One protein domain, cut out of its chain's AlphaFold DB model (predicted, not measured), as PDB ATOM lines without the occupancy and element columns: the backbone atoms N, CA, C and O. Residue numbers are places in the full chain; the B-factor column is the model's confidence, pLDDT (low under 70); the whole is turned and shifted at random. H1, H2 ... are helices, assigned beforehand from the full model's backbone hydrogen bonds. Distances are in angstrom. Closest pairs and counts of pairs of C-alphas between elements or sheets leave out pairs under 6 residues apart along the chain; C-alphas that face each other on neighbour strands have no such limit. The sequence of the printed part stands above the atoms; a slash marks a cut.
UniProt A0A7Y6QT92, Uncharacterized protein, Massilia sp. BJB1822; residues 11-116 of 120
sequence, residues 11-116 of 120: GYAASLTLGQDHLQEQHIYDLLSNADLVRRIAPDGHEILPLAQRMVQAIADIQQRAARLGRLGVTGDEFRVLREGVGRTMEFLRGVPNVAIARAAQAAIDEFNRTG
ATOM      1  N   GLY A  11      13.720  43.089 -15.681       64.88
ATOM      2  CA  GLY A  11      13.579  43.475 -14.271       64.88
ATOM      3  C   GLY A  11      12.932  44.851 -14.041       64.88
ATOM      4  O   GLY A  11      12.234  45.033 -13.045       64.88
ATOM      5  N   TYR A  12      13.097  45.816 -14.955       70.25
ATOM      6  CA  TYR A  12      12.420  47.115 -14.851       70.25
ATOM      7  C   TYR A  12      10.924  46.984 -15.123       70.25
ATOM      8  O   TYR A  12      10.113  47.498 -14.352       70.25
ATOM      9  N   ALA A  13      10.559  46.281 -16.196       69.56
ATOM     10  CA  ALA A  13       9.165  46.033 -16.544       69.56
ATOM     11  C   ALA A  13       8.462  45.257 -15.422       69.56
ATOM     12  O   ALA A  13       7.411  45.683 -14.951       69.56
ATOM     13  N   ALA A  14       9.111  44.214 -14.901       72.25
ATOM     14  CA  ALA A  14       8.638  43.459 -13.749       72.25
ATOM     15  C   ALA A  14       8.455  44.324 -12.488       72.25
ATOM     16  O   ALA A  14       7.506  44.137 -11.735       72.25
ATOM     17  N   SER A  15       9.314  45.324 -12.261       68.94
ATOM     18  CA  SER A  15       9.158  46.236 -11.120       68.94
ATOM     19  C   SER A  15       7.934  47.153 -11.223       68.94
ATOM     20  O   SER A  15       7.396  47.571 -10.200       68.94
ATOM     21  N   LEU A  16       7.477  47.462 -12.442       72.06
ATOM     22  CA  LEU A  16       6.284  48.282 -12.670       72.06
ATOM     23  C   LEU A  16       4.994  47.502 -12.408       72.06
ATOM     24  O   LEU A  16       3.991  48.107 -12.034       72.06
ATOM     25  N   THR A  17       5.033  46.180 -12.576       71.62
ATOM     26  CA  THR A  17       3.895  45.286 -12.329       71.62
ATOM     27  C   THR A  17       3.806  44.842 -10.867       71.62
ATOM     28  O   THR A  17       2.794  44.275 -10.448       71.62
ATOM     29  N   LEU A  18       4.822  45.150 -10.047       67.81
ATOM     30  CA  LEU A  18       4.746  44.996  -8.598       67.81
ATOM     31  C   LEU A  18       3.565  45.818  -8.054       67.81
ATOM     32  O   LEU A  18       3.476  47.028  -8.265       67.81
ATOM     33  N   GLY A  19       2.661  45.160  -7.327       65.44
ATOM     34  CA  GLY A  19       1.464  45.792  -6.759       65.44
ATOM     35  C   GLY A  19       0.302  45.972  -7.742       65.44
ATOM     36  O   GLY A  19      -0.660  46.656  -7.403       65.44
ATOM     37  N   GLN A  20       0.376  45.376  -8.935       71.81
ATOM     38  CA  GLN A  20      -0.724  45.332  -9.901       71.81
ATOM     39  C   GLN A  20      -1.311  43.915  -9.980       71.81
ATOM     40  O   GLN A  20      -0.601  42.929  -9.779       71.81
ATOM     41  N   ASP A  21      -2.599  43.804 -10.317       65.81
ATOM     42  CA  ASP A  21      -3.319  42.518 -10.371       65.81
ATOM     43  C   ASP A  21      -2.781  41.540 -11.435       65.81
ATOM     44  O   ASP A  21      -3.112  40.358 -11.421       65.81
ATOM     45  N   HIS A  22      -1.934  42.010 -12.355       73.44
ATOM     46  CA  HIS A  22      -1.319  41.200 -13.409       73.44
ATOM     47  C   HIS A  22       0.132  40.799 -13.106       73.44
ATOM     48  O   HIS A  22       0.907  40.518 -14.022       73.44
ATOM     49  N   LEU A  23       0.533  40.772 -11.834       78.31
ATOM     50  CA  LEU A  23       1.794  40.150 -11.450       78.31
ATOM     51  C   LEU A  23       1.784  38.664 -11.848       78.31
ATOM     52  O   LEU A  23       0.922  37.899 -11.420       78.31
ATOM     53  N   GLN A  24       2.762  38.258 -12.654       83.75
ATOM     54  CA  GLN A  24       2.904  36.907 -13.185       83.75
ATOM     55  C   GLN A  24       4.250  36.314 -12.778       83.75
ATOM     56  O   GLN A  24       5.167  37.028 -12.373       83.75
ATOM     57  N   GLU A  25       4.368  34.997 -12.919       83.50
ATOM     58  CA  GLU A  25       5.564  34.246 -12.539       83.50
ATOM     59  C   GLU A  25       6.808  34.733 -13.292       83.50
ATOM     60  O   GLU A  25       7.865  34.906 -12.690       83.50
ATOM     61  N   GLN A  26       6.653  35.082 -14.575       83.75
ATOM     62  CA  GLN A  26       7.729  35.649 -15.388       83.75
ATOM     63  C   GLN A  26       8.334  36.910 -14.761       83.75
ATOM     64  O   GLN A  26       9.553  37.044 -14.710       83.75
ATOM     65  N   HIS A  27       7.508  37.802 -14.204       85.94
ATOM     66  CA  HIS A  27       8.004  39.015 -13.551       85.94
ATOM     67  C   HIS A  27       8.880  38.679 -12.335       85.94
ATOM     68  O   HIS A  27       9.874  39.351 -12.077       85.94
ATOM     69  N   ILE A  28       8.543  37.622 -11.594       86.69
ATOM     70  CA  ILE A  28       9.341  37.168 -10.449       86.69
ATOM     71  C   ILE A  28      10.697  36.627 -10.916       86.69
ATOM     72  O   ILE A  28      11.721  36.969 -10.324       86.69
ATOM     73  N   TYR A  29      10.726  35.860 -12.009       86.12
ATOM     74  CA  TYR A  29      11.979  35.380 -12.599       86.12
ATOM     75  C   TYR A  29      12.853  36.511 -13.146       86.12
ATOM     76  O   TYR A  29      14.069  36.484 -12.964       86.12
ATOM     77  N   ASP A  30      12.257  37.538 -13.746       86.56
ATOM     78  CA  ASP A  30      12.993  38.698 -14.253       86.56
ATOM     79  C   ASP A  30      13.664  39.494 -13.120       86.56
ATOM     80  O   ASP A  30      14.809  39.940 -13.243       86.56
ATOM     81  N   LEU A  31      12.967  39.652 -11.989       88.44
ATOM     82  CA  LEU A  31      13.516  40.275 -10.781       88.44
ATOM     83  C   LEU A  31      14.640  39.430 -10.174       88.44
ATOM     84  O   LEU A  31      15.647  39.980  -9.722       88.44
ATOM     85  N   LEU A  32      14.487  38.104 -10.198       89.44
ATOM     86  CA  LEU A  32      15.479  37.169  -9.678       89.44
ATOM     87  C   LEU A  32      16.752  37.194 -10.520       89.44
ATOM     88  O   LEU A  32      17.841  37.324  -9.972       89.44
ATOM     89  N   SER A  33      16.605  37.153 -11.844       88.12
ATOM     90  CA  SER A  33      17.710  37.237 -12.802       88.12
ATOM     91  C   SER A  33      18.516  38.529 -12.634       88.12
ATOM     92  O   SER A  33      19.745  38.508 -12.631       88.12
ATOM     93  N   ASN A  34      17.839  39.659 -12.399       90.06
ATOM     94  CA  ASN A  34      18.502  40.931 -12.108       90.06
ATOM     95  C   ASN A  34      19.373  40.845 -10.837       90.06
ATOM     96  O   ASN A  34      20.553  41.198 -10.867       90.06
ATOM     97  N   ALA A  35      18.814  40.337  -9.733       92.69
ATOM     98  CA  ALA A  35      19.550  40.201  -8.478       92.69
ATOM     99  C   ALA A  35      20.714  39.194  -8.582       92.69
ATOM    100  O   ALA A  35      21.806  39.468  -8.079       92.69
ATOM    101  N   ASP A  36      20.507  38.067  -9.266       92.12
ATOM    102  CA  ASP A  36      21.530  37.045  -9.518       92.12
ATOM    103  C   ASP A  36      22.712  37.600 -10.321       92.12
ATOM    104  O   ASP A  36      23.866  37.482  -9.907       92.12
ATOM    105  N   LEU A  37      22.430  38.287 -11.434       91.81
ATOM    106  CA  LEU A  37      23.461  38.900 -12.271       91.81
ATOM    107  C   LEU A  37      24.329  39.871 -11.472       91.81
ATOM    108  O   LEU A  37      25.550  39.854 -11.607       91.81
ATOM    109  N   VAL A  38      23.724  40.683 -10.602       94.00
ATOM    110  CA  VAL A  38      24.489  41.566  -9.717       94.00
ATOM    111  C   VAL A  38      25.387  40.773  -8.775       94.00
ATOM    112  O   VAL A  38      26.557  41.122  -8.639       94.00
ATOM    113  N   ARG A  39      24.891  39.694  -8.161       94.06
ATOM    114  CA  ARG A  39      25.693  38.862  -7.248       94.06
ATOM    115  C   ARG A  39      26.866  38.175  -7.938       94.06
ATOM    116  O   ARG A  39      27.910  38.018  -7.319       94.06
ATOM    117  N   ARG A  40      26.711  37.793  -9.207       92.06
ATOM    118  CA  ARG A  40      27.773  37.151  -9.998       92.06
ATOM    119  C   ARG A  40      28.844  38.127 -10.487       92.06
ATOM    120  O   ARG A  40      29.955  37.701 -10.783       92.06
ATOM    121  N   ILE A  41      28.500  39.405 -10.636       94.44
ATOM    122  CA  ILE A  41      29.368  40.409 -11.267       94.44
ATOM    123  C   ILE A  41      30.028  41.327 -10.238       94.44
ATOM    124  O   ILE A  41      31.160  41.765 -10.449       94.44
ATOM    125  N   ALA A  42      29.318  41.678  -9.165       94.19
ATOM    126  CA  ALA A  42      29.808  42.651  -8.206       94.19
ATOM    127  C   ALA A  42      31.064  42.139  -7.478       94.19
ATOM    128  O   ALA A  42      31.089  40.986  -7.053       94.19
ATOM    129  N   PRO A  43      32.098  42.987  -7.313       93.94
ATOM    130  CA  PRO A  43      33.285  42.628  -6.547       93.94
ATOM    131  C   PRO A  43      32.951  42.264  -5.100       93.94
ATOM    132  O   PRO A  43      32.019  42.822  -4.511       93.94
ATOM    133  N   ASP A  44      33.774  41.407  -4.503       93.50
ATOM    134  CA  ASP A  44      33.657  41.064  -3.088       93.50
ATOM    135  C   ASP A  44      33.674  42.323  -2.209       93.50
ATOM    136  O   ASP A  44      34.486  43.232  -2.384       93.50
ATOM    137  N   GLY A  45      32.739  42.387  -1.258       93.44
ATOM    138  CA  GLY A  45      32.579  43.534  -0.360       93.44
ATOM    139  C   GLY A  45      31.859  44.744  -0.966       93.44
ATOM    140  O   GLY A  45      31.633  45.719  -0.250       93.44
ATOM    141  N   HIS A  46      31.444  44.705  -2.239       96.19
ATOM    142  CA  HIS A  46      30.660  45.791  -2.823       96.19
ATOM    143  C   HIS A  46      29.307  45.937  -2.112       96.19
ATOM    144  O   HIS A  46      28.562  44.973  -1.931       96.19
ATOM    145  N   GLU A  47      28.919  47.174  -1.800       95.12
ATOM    146  CA  GLU A  47      27.690  47.505  -1.059       95.12
ATOM    147  C   GLU A  47      26.375  47.077  -1.745       95.12
ATOM    148  O   GLU A  47      25.302  47.136  -1.144       95.12
ATOM    149  N   ILE A  48      26.443  46.638  -3.006       95.19
ATOM    150  CA  ILE A  48      25.278  46.201  -3.779       95.19
ATOM    151  C   ILE A  48      24.940  44.739  -3.467       95.19
ATOM    152  O   ILE A  48      23.783  44.338  -3.590       95.19
ATOM    153  N   LEU A  49      25.921  43.958  -3.000       94.62
ATOM    154  CA  LEU A  49      25.758  42.540  -2.691       94.62
ATOM    155  C   LEU A  49      24.701  42.300  -1.598       94.62
ATOM    156  O   LEU A  49      23.796  41.499  -1.840       94.62
ATOM    157  N   PRO A  50      24.703  43.008  -0.445       95.69
ATOM    158  CA  PRO A  50      23.651  42.837   0.560       95.69
ATOM    159  C   PRO A  50      22.258  43.213   0.045       95.69
ATOM    160  O   PRO A  50      21.261  42.623   0.456       95.69
ATOM    161  N   LEU A  51      22.156  44.195  -0.856       95.06
ATOM    162  CA  LEU A  51      20.878  44.560  -1.462       95.06
ATOM    163  C   LEU A  51      20.379  43.463  -2.404       95.06
ATOM    164  O   LEU A  51      19.231  43.043  -2.273       95.06
ATOM    165  N   ALA A  52      21.240  42.963  -3.290       94.62
ATOM    166  CA  ALA A  52      20.902  41.873  -4.195       94.62
ATOM    167  C   ALA A  52      20.506  40.602  -3.422       94.62
ATOM    168  O   ALA A  52      19.509  39.966  -3.759       94.62
ATOM    169  N   GLN A  53      21.192  40.284  -2.318       94.75
ATOM    170  CA  GLN A  53      20.810  39.176  -1.436       94.75
ATOM    171  C   GLN A  53      19.409  39.362  -0.836       94.75
ATOM    172  O   GLN A  53      18.613  38.424  -0.818       94.75
ATOM    173  N   ARG A  54      19.080  40.571  -0.361       95.12
ATOM    174  CA  ARG A  54      17.740  40.867   0.173       95.12
ATOM    175  C   ARG A  54      16.655  40.732  -0.893       95.12
ATOM    176  O   ARG A  54      15.570  40.260  -0.576       95.12
ATOM    177  N   MET A  55      16.943  41.109  -2.140       94.69
ATOM    178  CA  MET A  55      16.016  40.894  -3.254       94.69
ATOM    179  C   MET A  55      15.780  39.406  -3.509       94.69
ATOM    180  O   MET A  55      14.626  39.000  -3.595       94.69
ATOM    181  N   VAL A  56      16.841  38.590  -3.569       94.50
ATOM    182  CA  VAL A  56      16.718  37.129  -3.722       94.50
ATOM    183  C   VAL A  56      15.857  36.537  -2.607       94.50
ATOM    184  O   VAL A  56      14.936  35.777  -2.891       94.50
ATOM    185  N   GLN A  57      16.095  36.936  -1.353       93.88
ATOM    186  CA  GLN A  57      15.301  36.452  -0.224       93.88
ATOM    187  C   GLN A  57      13.824  36.849  -0.348       93.88
ATOM    188  O   GLN A  57      12.951  36.002  -0.197       93.88
ATOM    189  N   ALA A  58      13.533  38.107  -0.695       93.38
ATOM    190  CA  ALA A  58      12.159  38.566  -0.890       93.38
ATOM    191  C   ALA A  58      11.437  37.785  -2.006       93.38
ATOM    192  O   ALA A  58      10.257  37.468  -1.882       93.38
ATOM    193  N   ILE A  59      12.140  37.443  -3.088       93.06
ATOM    194  CA  ILE A  59      11.600  36.631  -4.191       93.06
ATOM    195  C   ILE A  59      11.340  35.201  -3.721       93.06
ATOM    196  O   ILE A  59      10.264  34.667  -3.995       93.06
ATOM    197  N   ALA A  60      12.274  34.601  -2.980       90.88
ATOM    198  CA  ALA A  60      12.094  33.271  -2.412       90.88
ATOM    199  C   ALA A  60      10.858  33.216  -1.498       90.88
ATOM    200  O   ALA A  60      10.044  32.301  -1.622       90.88
ATOM    201  N   ASP A  61      10.658  34.230  -0.655       92.12
ATOM    202  CA  ASP A  61       9.499  34.328   0.236       92.12
ATOM    203  C   ASP A  61       8.182  34.465  -0.554       92.12
ATOM    204  O   ASP A  61       7.185  33.799  -0.239       92.12
ATOM    205  N   ILE A  62       8.175  35.258  -1.636       90.56
ATOM    206  CA  ILE A  62       7.033  35.369  -2.560       90.56
ATOM    207  C   ILE A  62       6.721  34.015  -3.198       90.56
ATOM    208  O   ILE A  62       5.560  33.600  -3.199       90.56
ATOM    209  N   GLN A  63       7.728  33.320  -3.729       90.44
ATOM    210  CA  GLN A  63       7.550  32.033  -4.406       90.44
ATOM    211  C   GLN A  63       7.068  30.948  -3.439       90.44
ATOM    212  O   GLN A  63       6.105  30.244  -3.745       90.44
ATOM    213  N   GLN A  64       7.656  30.854  -2.243       90.81
ATOM    214  CA  GLN A  64       7.211  29.922  -1.202       90.81
ATOM    215  C   GLN A  64       5.760  30.186  -0.799       90.81
ATOM    216  O   GLN A  64       4.946  29.263  -0.688       90.81
ATOM    217  N   ARG A  65       5.397  31.458  -0.608       91.12
ATOM    218  CA  ARG A  65       4.020  31.820  -0.283       91.12
ATOM    219  C   ARG A  65       3.068  31.518  -1.436       91.12
ATOM    220  O   ARG A  65       1.968  31.034  -1.173       91.12
ATOM    221  N   ALA A  66       3.468  31.763  -2.679       88.94
ATOM    222  CA  ALA A  66       2.655  31.469  -3.850       88.94
ATOM    223  C   ALA A  66       2.419  29.965  -4.023       88.94
ATOM    224  O   ALA A  66       1.281  29.564  -4.252       88.94
ATOM    225  N   ALA A  67       3.442  29.133  -3.798       89.31
ATOM    226  CA  ALA A  67       3.314  27.676  -3.800       89.31
ATOM    227  C   ALA A  67       2.304  27.180  -2.751       89.31
ATOM    228  O   ALA A  67       1.551  26.243  -3.002       89.31
ATOM    229  N   ARG A  68       2.238  27.841  -1.588       90.12
ATOM    230  CA  ARG A  68       1.270  27.519  -0.528       90.12
ATOM    231  C   ARG A  68      -0.150  28.014  -0.825       90.12
ATOM    232  O   ARG A  68      -1.111  27.350  -0.453       90.12
ATOM    233  N   LEU A  69      -0.293  29.206  -1.405       89.19
ATOM    234  CA  LEU A  69      -1.589  29.879  -1.575       89.19
ATOM    235  C   LEU A  69      -2.210  29.689  -2.966       89.19
ATOM    236  O   LEU A  69      -3.341  30.123  -3.178       89.19
ATOM    237  N   GLY A  70      -1.480  29.105  -3.918       85.62
ATOM    238  CA  GLY A  70      -1.913  28.930  -5.308       85.62
ATOM    239  C   GLY A  70      -2.022  30.235  -6.106       85.62
ATOM    240  O   GLY A  70      -2.573  30.235  -7.203       85.62
ATOM    241  N   ARG A  71      -1.532  31.358  -5.565       83.81
ATOM    242  CA  ARG A  71      -1.546  32.671  -6.223       83.81
ATOM    243  C   ARG A  71      -0.329  33.503  -5.843       83.81
ATOM    244  O   ARG A  71       0.107  33.479  -4.692       83.81
ATOM    245  N   LEU A  72       0.173  34.280  -6.800       84.50
ATOM    246  CA  LEU A  72       1.230  35.257  -6.561       84.50
ATOM    247  C   LEU A  72       0.694  36.457  -5.780       84.50
ATOM    248  O   LEU A  72      -0.440  36.896  -5.968       84.50
ATOM    249  N   GLY A  73       1.528  36.982  -4.890       81.38
ATOM    250  CA  GLY A  73       1.207  38.159  -4.099       81.38
ATOM    251  C   GLY A  73       2.435  38.680  -3.369       81.38
ATOM    252  O   GLY A  73       3.239  37.901  -2.848       81.38
ATOM    253  N   VAL A  74       2.555  40.002  -3.333       83.94
ATOM    254  CA  VAL A  74       3.680  40.725  -2.738       83.94
ATOM    255  C   VAL A  74       3.167  41.495  -1.530       83.94
ATOM    256  O   VAL A  74       2.128  42.150  -1.593       83.94
ATOM    257  N   THR A  75       3.881  41.394  -0.421       86.31
ATOM    258  CA  THR A  75       3.617  42.148   0.808       86.31
ATOM    259  C   THR A  75       4.309  43.512   0.772       86.31
ATOM    260  O   THR A  75       5.172  43.765  -0.067       86.31
ATOM    261  N   GLY A  76       3.963  44.408   1.700       84.81
ATOM    262  CA  GLY A  76       4.570  45.744   1.760       84.81
ATOM    263  C   GLY A  76       6.093  45.728   1.958       84.81
ATOM    264  O   GLY A  76       6.791  46.570   1.392       84.81
ATOM    265  N   ASP A  77       6.614  44.754   2.709       87.81
ATOM    266  CA  ASP A  77       8.052  44.616   2.959       87.81
ATOM    267  C   ASP A  77       8.809  44.192   1.701       87.81
ATOM    268  O   ASP A  77       9.765  44.857   1.297       87.81
ATOM    269  N   GLU A  78       8.347  43.129   1.044       89.06
ATOM    270  CA  GLU A  78       8.946  42.630  -0.197       89.06
ATOM    271  C   GLU A  78       8.834  43.670  -1.309       89.06
ATOM    272  O   GLU A  78       9.795  43.909  -2.032       89.06
ATOM    273  N   PHE A  79       7.690  44.351  -1.408       86.94
ATOM    274  CA  PHE A  79       7.490  45.415  -2.381       86.94
ATOM    275  C   PHE A  79       8.534  46.519  -2.223       86.94
ATOM    276  O   PHE A  79       9.141  46.941  -3.207       86.94
ATOM    277  N   ARG A  80       8.779  46.972  -0.988       88.69
ATOM    278  CA  ARG A  80       9.787  47.998  -0.706       88.69
ATOM    279  C   ARG A  80      11.184  47.526  -1.102       88.69
ATOM    280  O   ARG A  80      11.886  48.259  -1.793       88.69
ATOM    281  N   VAL A  81      11.558  46.310  -0.694       91.75
ATOM    282  CA  VAL A  81      12.875  45.727  -0.991       91.75
ATOM    283  C   VAL A  81      13.086  45.592  -2.496       91.75
ATOM    284  O   VAL A  81      14.130  45.996  -3.001       91.75
ATOM    285  N   LEU A  82      12.100  45.072  -3.228       90.38
ATOM    286  CA  LEU A  82      12.207  44.861  -4.670       90.38
ATOM    287  C   LEU A  82      12.197  46.179  -5.441       90.38
ATOM    288  O   LEU A  82      12.976  46.342  -6.375       90.38
ATOM    289  N   ARG A  83      11.372  47.149  -5.035       86.25
ATOM    290  CA  ARG A  83      11.298  48.455  -5.700       86.25
ATOM    291  C   ARG A  83      12.574  49.277  -5.522       86.25
ATOM    292  O   ARG A  83      13.042  49.871  -6.490       86.25
ATOM    293  N   GLU A  84      13.136  49.316  -4.315       88.12
ATOM    294  CA  GLU A  84      14.440  49.946  -4.067       88.12
ATOM    295  C   GLU A  84      15.558  49.174  -4.781       88.12
ATOM    296  O   GLU A  84      16.397  49.757  -5.470       88.12
ATOM    297  N   GLY A  85      15.520  47.849  -4.641       90.06
ATOM    298  CA  GLY A  85      16.486  46.914  -5.183       90.06
ATOM    299  C   GLY A  85      16.680  47.059  -6.683       90.06
ATOM    300  O   GLY A  85      17.792  47.338  -7.118       90.06
ATOM    301  N   VAL A  86      15.595  46.964  -7.461       89.00
ATOM    302  CA  VAL A  86      15.652  47.016  -8.931       89.00
ATOM    303  C   VAL A  86      16.318  48.290  -9.430       89.00
ATOM    304  O   VAL A  86      17.134  48.228 -10.344       89.00
ATOM    305  N   GLY A  87      15.992  49.447  -8.846       87.25
ATOM    306  CA  GLY A  87      16.583  50.716  -9.270       87.25
ATOM    307  C   GLY A  87      18.107  50.702  -9.138       87.25
ATOM    308  O   GLY A  87      18.815  50.996 -10.102       87.25
ATOM    309  N   ARG A  88      18.602  50.290  -7.966       92.12
ATOM    310  CA  ARG A  88      20.038  50.265  -7.652       92.12
ATOM    311  C   ARG A  88      20.783  49.157  -8.393       92.12
ATOM    312  O   ARG A  88      21.886  49.394  -8.880       92.12
ATOM    313  N   THR A  89      20.202  47.964  -8.509       92.62
ATOM    314  CA  THR A  89      20.834  46.861  -9.245       92.62
ATOM    315  C   THR A  89      20.911  47.162 -10.736       92.62
ATOM    316  O   THR A  89      21.938  46.909 -11.358       92.62
ATOM    317  N   MET A  90      19.889  47.795 -11.313       88.19
ATOM    318  CA  MET A  90      19.944  48.238 -12.705       88.19
ATOM    319  C   MET A  90      20.960  49.349 -12.940       88.19
ATOM    320  O   MET A  90      21.630  49.346 -13.969       88.19
ATOM    321  N   GLU A  91      21.064  50.312 -12.026       90.88
ATOM    322  CA  GLU A  91      22.077  51.362 -12.116       90.88
ATOM    323  C   GLU A  91      23.489  50.772 -12.083       90.88
ATOM    324  O   GLU A  91      24.305  51.109 -12.941       90.88
ATOM    325  N   PHE A  92      23.735  49.814 -11.184       93.06
ATOM    326  CA  PHE A  92      24.981  49.055 -11.154       93.06
ATOM    327  C   PHE A  92      25.241  48.343 -12.490       93.06
ATOM    328  O   PHE A  92      26.291  48.541 -13.096       93.06
ATOM    329  N   LEU A  93      24.270  47.574 -13.001       90.81
ATOM    330  CA  LEU A  93      24.420  46.807 -14.242       90.81
ATOM    331  C   LEU A  93      24.661  47.687 -15.478       90.81
ATOM    332  O   LEU A  93      25.360  47.254 -16.389       90.81
ATOM    333  N   ARG A  94      24.162  48.931 -15.517       89.38
ATOM    334  CA  ARG A  94      24.488  49.877 -16.606       89.38
ATOM    335  C   ARG A  94      25.964  50.274 -16.634       89.38
ATOM    336  O   ARG A  94      26.462  50.639 -17.695       89.38
ATOM    337  N   GLY A  95      26.644  50.238 -15.489       90.19
ATOM    338  CA  GLY A  95      28.080  50.495 -15.385       90.19
ATOM    339  C   GLY A  95      28.950  49.282 -15.723       90.19
ATOM    340  O   GLY A  95      30.168  49.410 -15.825       90.19
ATOM    341  N   VAL A  96      28.348  48.103 -15.896       91.94
ATOM    342  CA  VAL A  96      29.068  46.855 -16.143       91.94
ATOM    343  C   VAL A  96      29.300  46.664 -17.649       91.94
ATOM    344  O   VAL A  96      28.365  46.788 -18.440       91.94
ATOM    345  N   PRO A  97      30.517  46.286 -18.085       91.94
ATOM    346  CA  PRO A  97      30.764  45.923 -19.477       91.94
ATOM    347  C   PRO A  97      29.897  44.743 -19.942       91.94
ATOM    348  O   PRO A  97      29.838  43.713 -19.269       91.94
ATOM    349  N   ASN A  98      29.337  44.815 -21.153       88.69
ATOM    350  CA  ASN A  98      28.526  43.730 -21.733       88.69
ATOM    351  C   ASN A  98      29.233  42.362 -21.724       88.69
ATOM    352  O   ASN A  98      28.587  41.333 -21.559       88.69
ATOM    353  N   VAL A  99      30.565  42.339 -21.852       92.12
ATOM    354  CA  VAL A  99      31.361  41.103 -21.761       92.12
ATOM    355  C   VAL A  99      31.287  40.453 -20.375       92.12
ATOM    356  O   VAL A  99      31.266  39.229 -20.279       92.12
ATOM    357  N   ALA A 100      31.224  41.243 -19.300       90.75
ATOM    358  CA  ALA A 100      31.073  40.723 -17.946       90.75
ATOM    359  C   ALA A 100      29.655  40.178 -17.728       90.75
ATOM    360  O   ALA A 100      29.509  39.095 -17.170       90.75
ATOM    361  N   ILE A 101      28.635  40.860 -18.265       88.38
ATOM    362  CA  ILE A 101      27.246  40.375 -18.256       88.38
ATOM    363  C   ILE A 101      27.140  39.038 -19.002       88.38
ATOM    364  O   ILE A 101      26.600  38.076 -18.463       88.38
ATOM    365  N   ALA A 102      27.712  38.942 -20.206       89.75
ATOM    366  CA  ALA A 102      27.695  37.714 -20.999       89.75
ATOM    367  C   ALA A 102      28.413  36.552 -20.294       89.75
ATOM    368  O   ALA A 102      27.911  35.431 -20.283       89.75
ATOM    369  N   ARG A 103      29.564  36.814 -19.657       91.88
ATOM    370  CA  ARG A 103      30.286  35.803 -18.866       91.88
ATOM    371  C   ARG A 103      29.473  35.329 -17.665       91.88
ATOM    372  O   ARG A 103      29.424  34.128 -17.420       91.88
ATOM    373  N   ALA A 104      28.832  36.244 -16.940       91.44
ATOM    374  CA  ALA A 104      27.989  35.897 -15.800       91.44
ATOM    375  C   ALA A 104      26.767  35.070 -16.225       91.44
ATOM    376  O   ALA A 104      26.474  34.051 -15.601       91.44
ATOM    377  N   ALA A 105      26.110  35.456 -17.323       87.94
ATOM    378  CA  ALA A 105      24.989  34.712 -17.889       87.94
ATOM    379  C   ALA A 105      25.406  33.303 -18.345       87.94
ATOM    380  O   ALA A 105      24.729  32.328 -18.026       87.94
ATOM    381  N   GLN A 106      26.550  33.171 -19.025       90.44
ATOM    382  CA  GLN A 106      27.067  31.861 -19.422       90.44
ATOM    383  C   GLN A 106      27.406  30.994 -18.205       90.44
ATOM    384  O   GLN A 106      27.047  29.823 -18.174       90.44
ATOM    385  N   ALA A 107      28.026  31.568 -17.171       89.94
ATOM    386  CA  ALA A 107      28.334  30.844 -15.940       89.94
ATOM    387  C   ALA A 107      27.068  30.323 -15.235       89.94
ATOM    388  O   ALA A 107      27.084  29.217 -14.697       89.94
ATOM    389  N   ALA A 108      25.973  31.091 -15.261       87.25
ATOM    390  CA  ALA A 108      24.675  30.662 -14.745       87.25
ATOM    391  C   ALA A 108      24.105  29.477 -15.548       87.25
ATOM    392  O   ALA A 108      23.674  28.482 -14.968       87.25
ATOM    393  N   ILE A 109      24.171  29.537 -16.882       88.75
ATOM    394  CA  ILE A 109      23.755  28.432 -17.761       88.75
ATOM    395  C   ILE A 109      24.599  27.179 -17.501       88.75
ATOM    396  O   ILE A 109      24.056  26.085 -17.362       88.75
ATOM    397  N   ASP A 110      25.918  27.325 -17.394       90.19
ATOM    398  CA  ASP A 110      26.832  26.207 -17.151       90.19
ATOM    399  C   ASP A 110      26.588  25.557 -15.783       90.19
ATOM    400  O   ASP A 110      26.685  24.337 -15.635       90.19
ATOM    401  N   GLU A 111      26.263  26.361 -14.772       88.56
ATOM    402  CA  GLU A 111      25.871  25.881 -13.452       88.56
ATOM    403  C   GLU A 111      24.560  25.093 -13.503       88.56
ATOM    404  O   GLU A 111      24.494  23.977 -12.974       88.56
ATOM    405  N   PHE A 112      23.545  25.635 -14.181       86.62
ATOM    406  CA  PHE A 112      22.266  24.961 -14.365       86.62
ATOM    407  C   PHE A 112      22.437  23.636 -15.112       86.62
ATOM    408  O   PHE A 112      21.980  22.601 -14.639       86.62
ATOM    409  N   ASN A 113      23.177  23.633 -16.222       89.06
ATOM    410  CA  ASN A 113      23.448  22.426 -17.005       89.06
ATOM    411  C   ASN A 113      24.160  21.341 -16.186       89.06
ATOM    412  O   ASN A 113      23.959  20.152 -16.423       89.06
ATOM    413  N   ARG A 114      24.997  21.737 -15.221       91.56
ATOM    414  CA  ARG A 114      25.744  20.804 -14.370       91.56
ATOM    415  C   ARG A 114      24.923  20.261 -13.205       91.56
ATOM    416  O   ARG A 114      25.131  19.122 -12.802       91.56
ATOM    417  N   THR A 115      24.068  21.085 -12.607       88.44
ATOM    418  CA  THR A 115      23.448  20.784 -11.305       88.44
ATOM    419  C   THR A 115      21.932  20.623 -11.364       88.44
ATOM    420  O   THR A 115      21.335  20.155 -10.397       88.44
ATOM    421  N   GLY A 116      21.303  21.016 -12.472       81.88
ATOM    422  CA  GLY A 116      19.852  21.121 -12.612       81.88
ATOM    423  C   GLY A 116      19.228  22.269 -11.810       81.88
ATOM    424  O   GLY A 116      18.006  22.388 -11.790       81.88
TER     425      GLY A 116
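AT A GLANCE: This is residues 11 to 116 of the 120 residues of an uncharacterized protein of Massilia sp. BJB1822 (UniProt A0A7Y6QT92). Three helices, H2, H3 and H4, form the core with their centres in a triangle; H2 and H3 run side by side in opposite directions, and H4 crosses them obliquely. Short H1 packs on H2 and H4, away from H3, while H5 turns off at the last residues of H2 like an arm, and its residues 109 to 115 stick out together with residue 116. The printed part has 106 residues with five named helices, in the order H1 to H5, and no named strand; its class is all helix. It is compact, with a radius of gyration of the C-alphas of 13.9 A and spans of 38 by 30 by 23 A.

IN THESE COORDINATES: Find C-alpha 11 at (13.579, 43.475, -14.271); H1 begins there and runs 10.0 A through residues 11 to 17. Next, look at residues 25 to 41 for H2, 24.6 A long. H3, the longest helix, takes residues 48 to 69 and covers 31.5 A, ending at C-alpha 69 at (-1.589, 29.879, -1.575). H4 holds residues 76 to 94 over 27.4 A. H5 runs 25.7 A through residues 98 to 115, and you will find C-alpha 115 at (23.448, 20.784, -11.305).

HOW THE PARTS SIT: Begin at the hub, H2, which touches the four other helices. H1 and H2 form a hairpin at a shallow tilt of 33 degrees, only just short of steep; H2 touches H1 with residues 27 to 34 alone, and the closest C-alphas, of Ala 14 and His 27, are 4.5 A apart. H2 and H3 are a hairpin at a shallow tilt of 26 degrees, their closest C-alphas, of Ala 35 and Ala 52, 4.8 A apart. H3 and H4 are a hairpin at a steep tilt of 44 degrees, closest at the C-alphas of Ala 58 and Glu 78, 5.2 A. H2, with residues 31 to 38 alone, touches H4 at a steep tilt of 51 degrees, the same way; the closest C-alphas, of Val 38 and Thr 89, are 6.5 A apart. H4, with residues 82 to 90 alone, touches H1, closest at the C-alphas of Ser 15 and Arg 83, 6.2 A. Residues 37 to 41 of H2 touch residues 100 to 105 of H5 at a steep tilt of 69.7 degrees, only just short of about perpendicular; the C-alphas of Arg 40 and Ala 104 are closest, at 5.9 A. H4 and H5 are only just apart, at 8.1 A, and H3 is apart from H1 and H5. In H1, H2, H3 and H5 every O i to N i+4 pair is within hydrogen-bond range; in H4 14 of 15 are.

THE WHOLE: The two C-alphas farthest apart, of Leu 69 and Pro 97, are 40.3 A apart. The printed part has no cut and no long link; H4 to H5 is tight. The mean pLDDT of the printed part is 87.6; look for values under 70 at residues 11, 13, 15, 18 to 19 and 21 of this model.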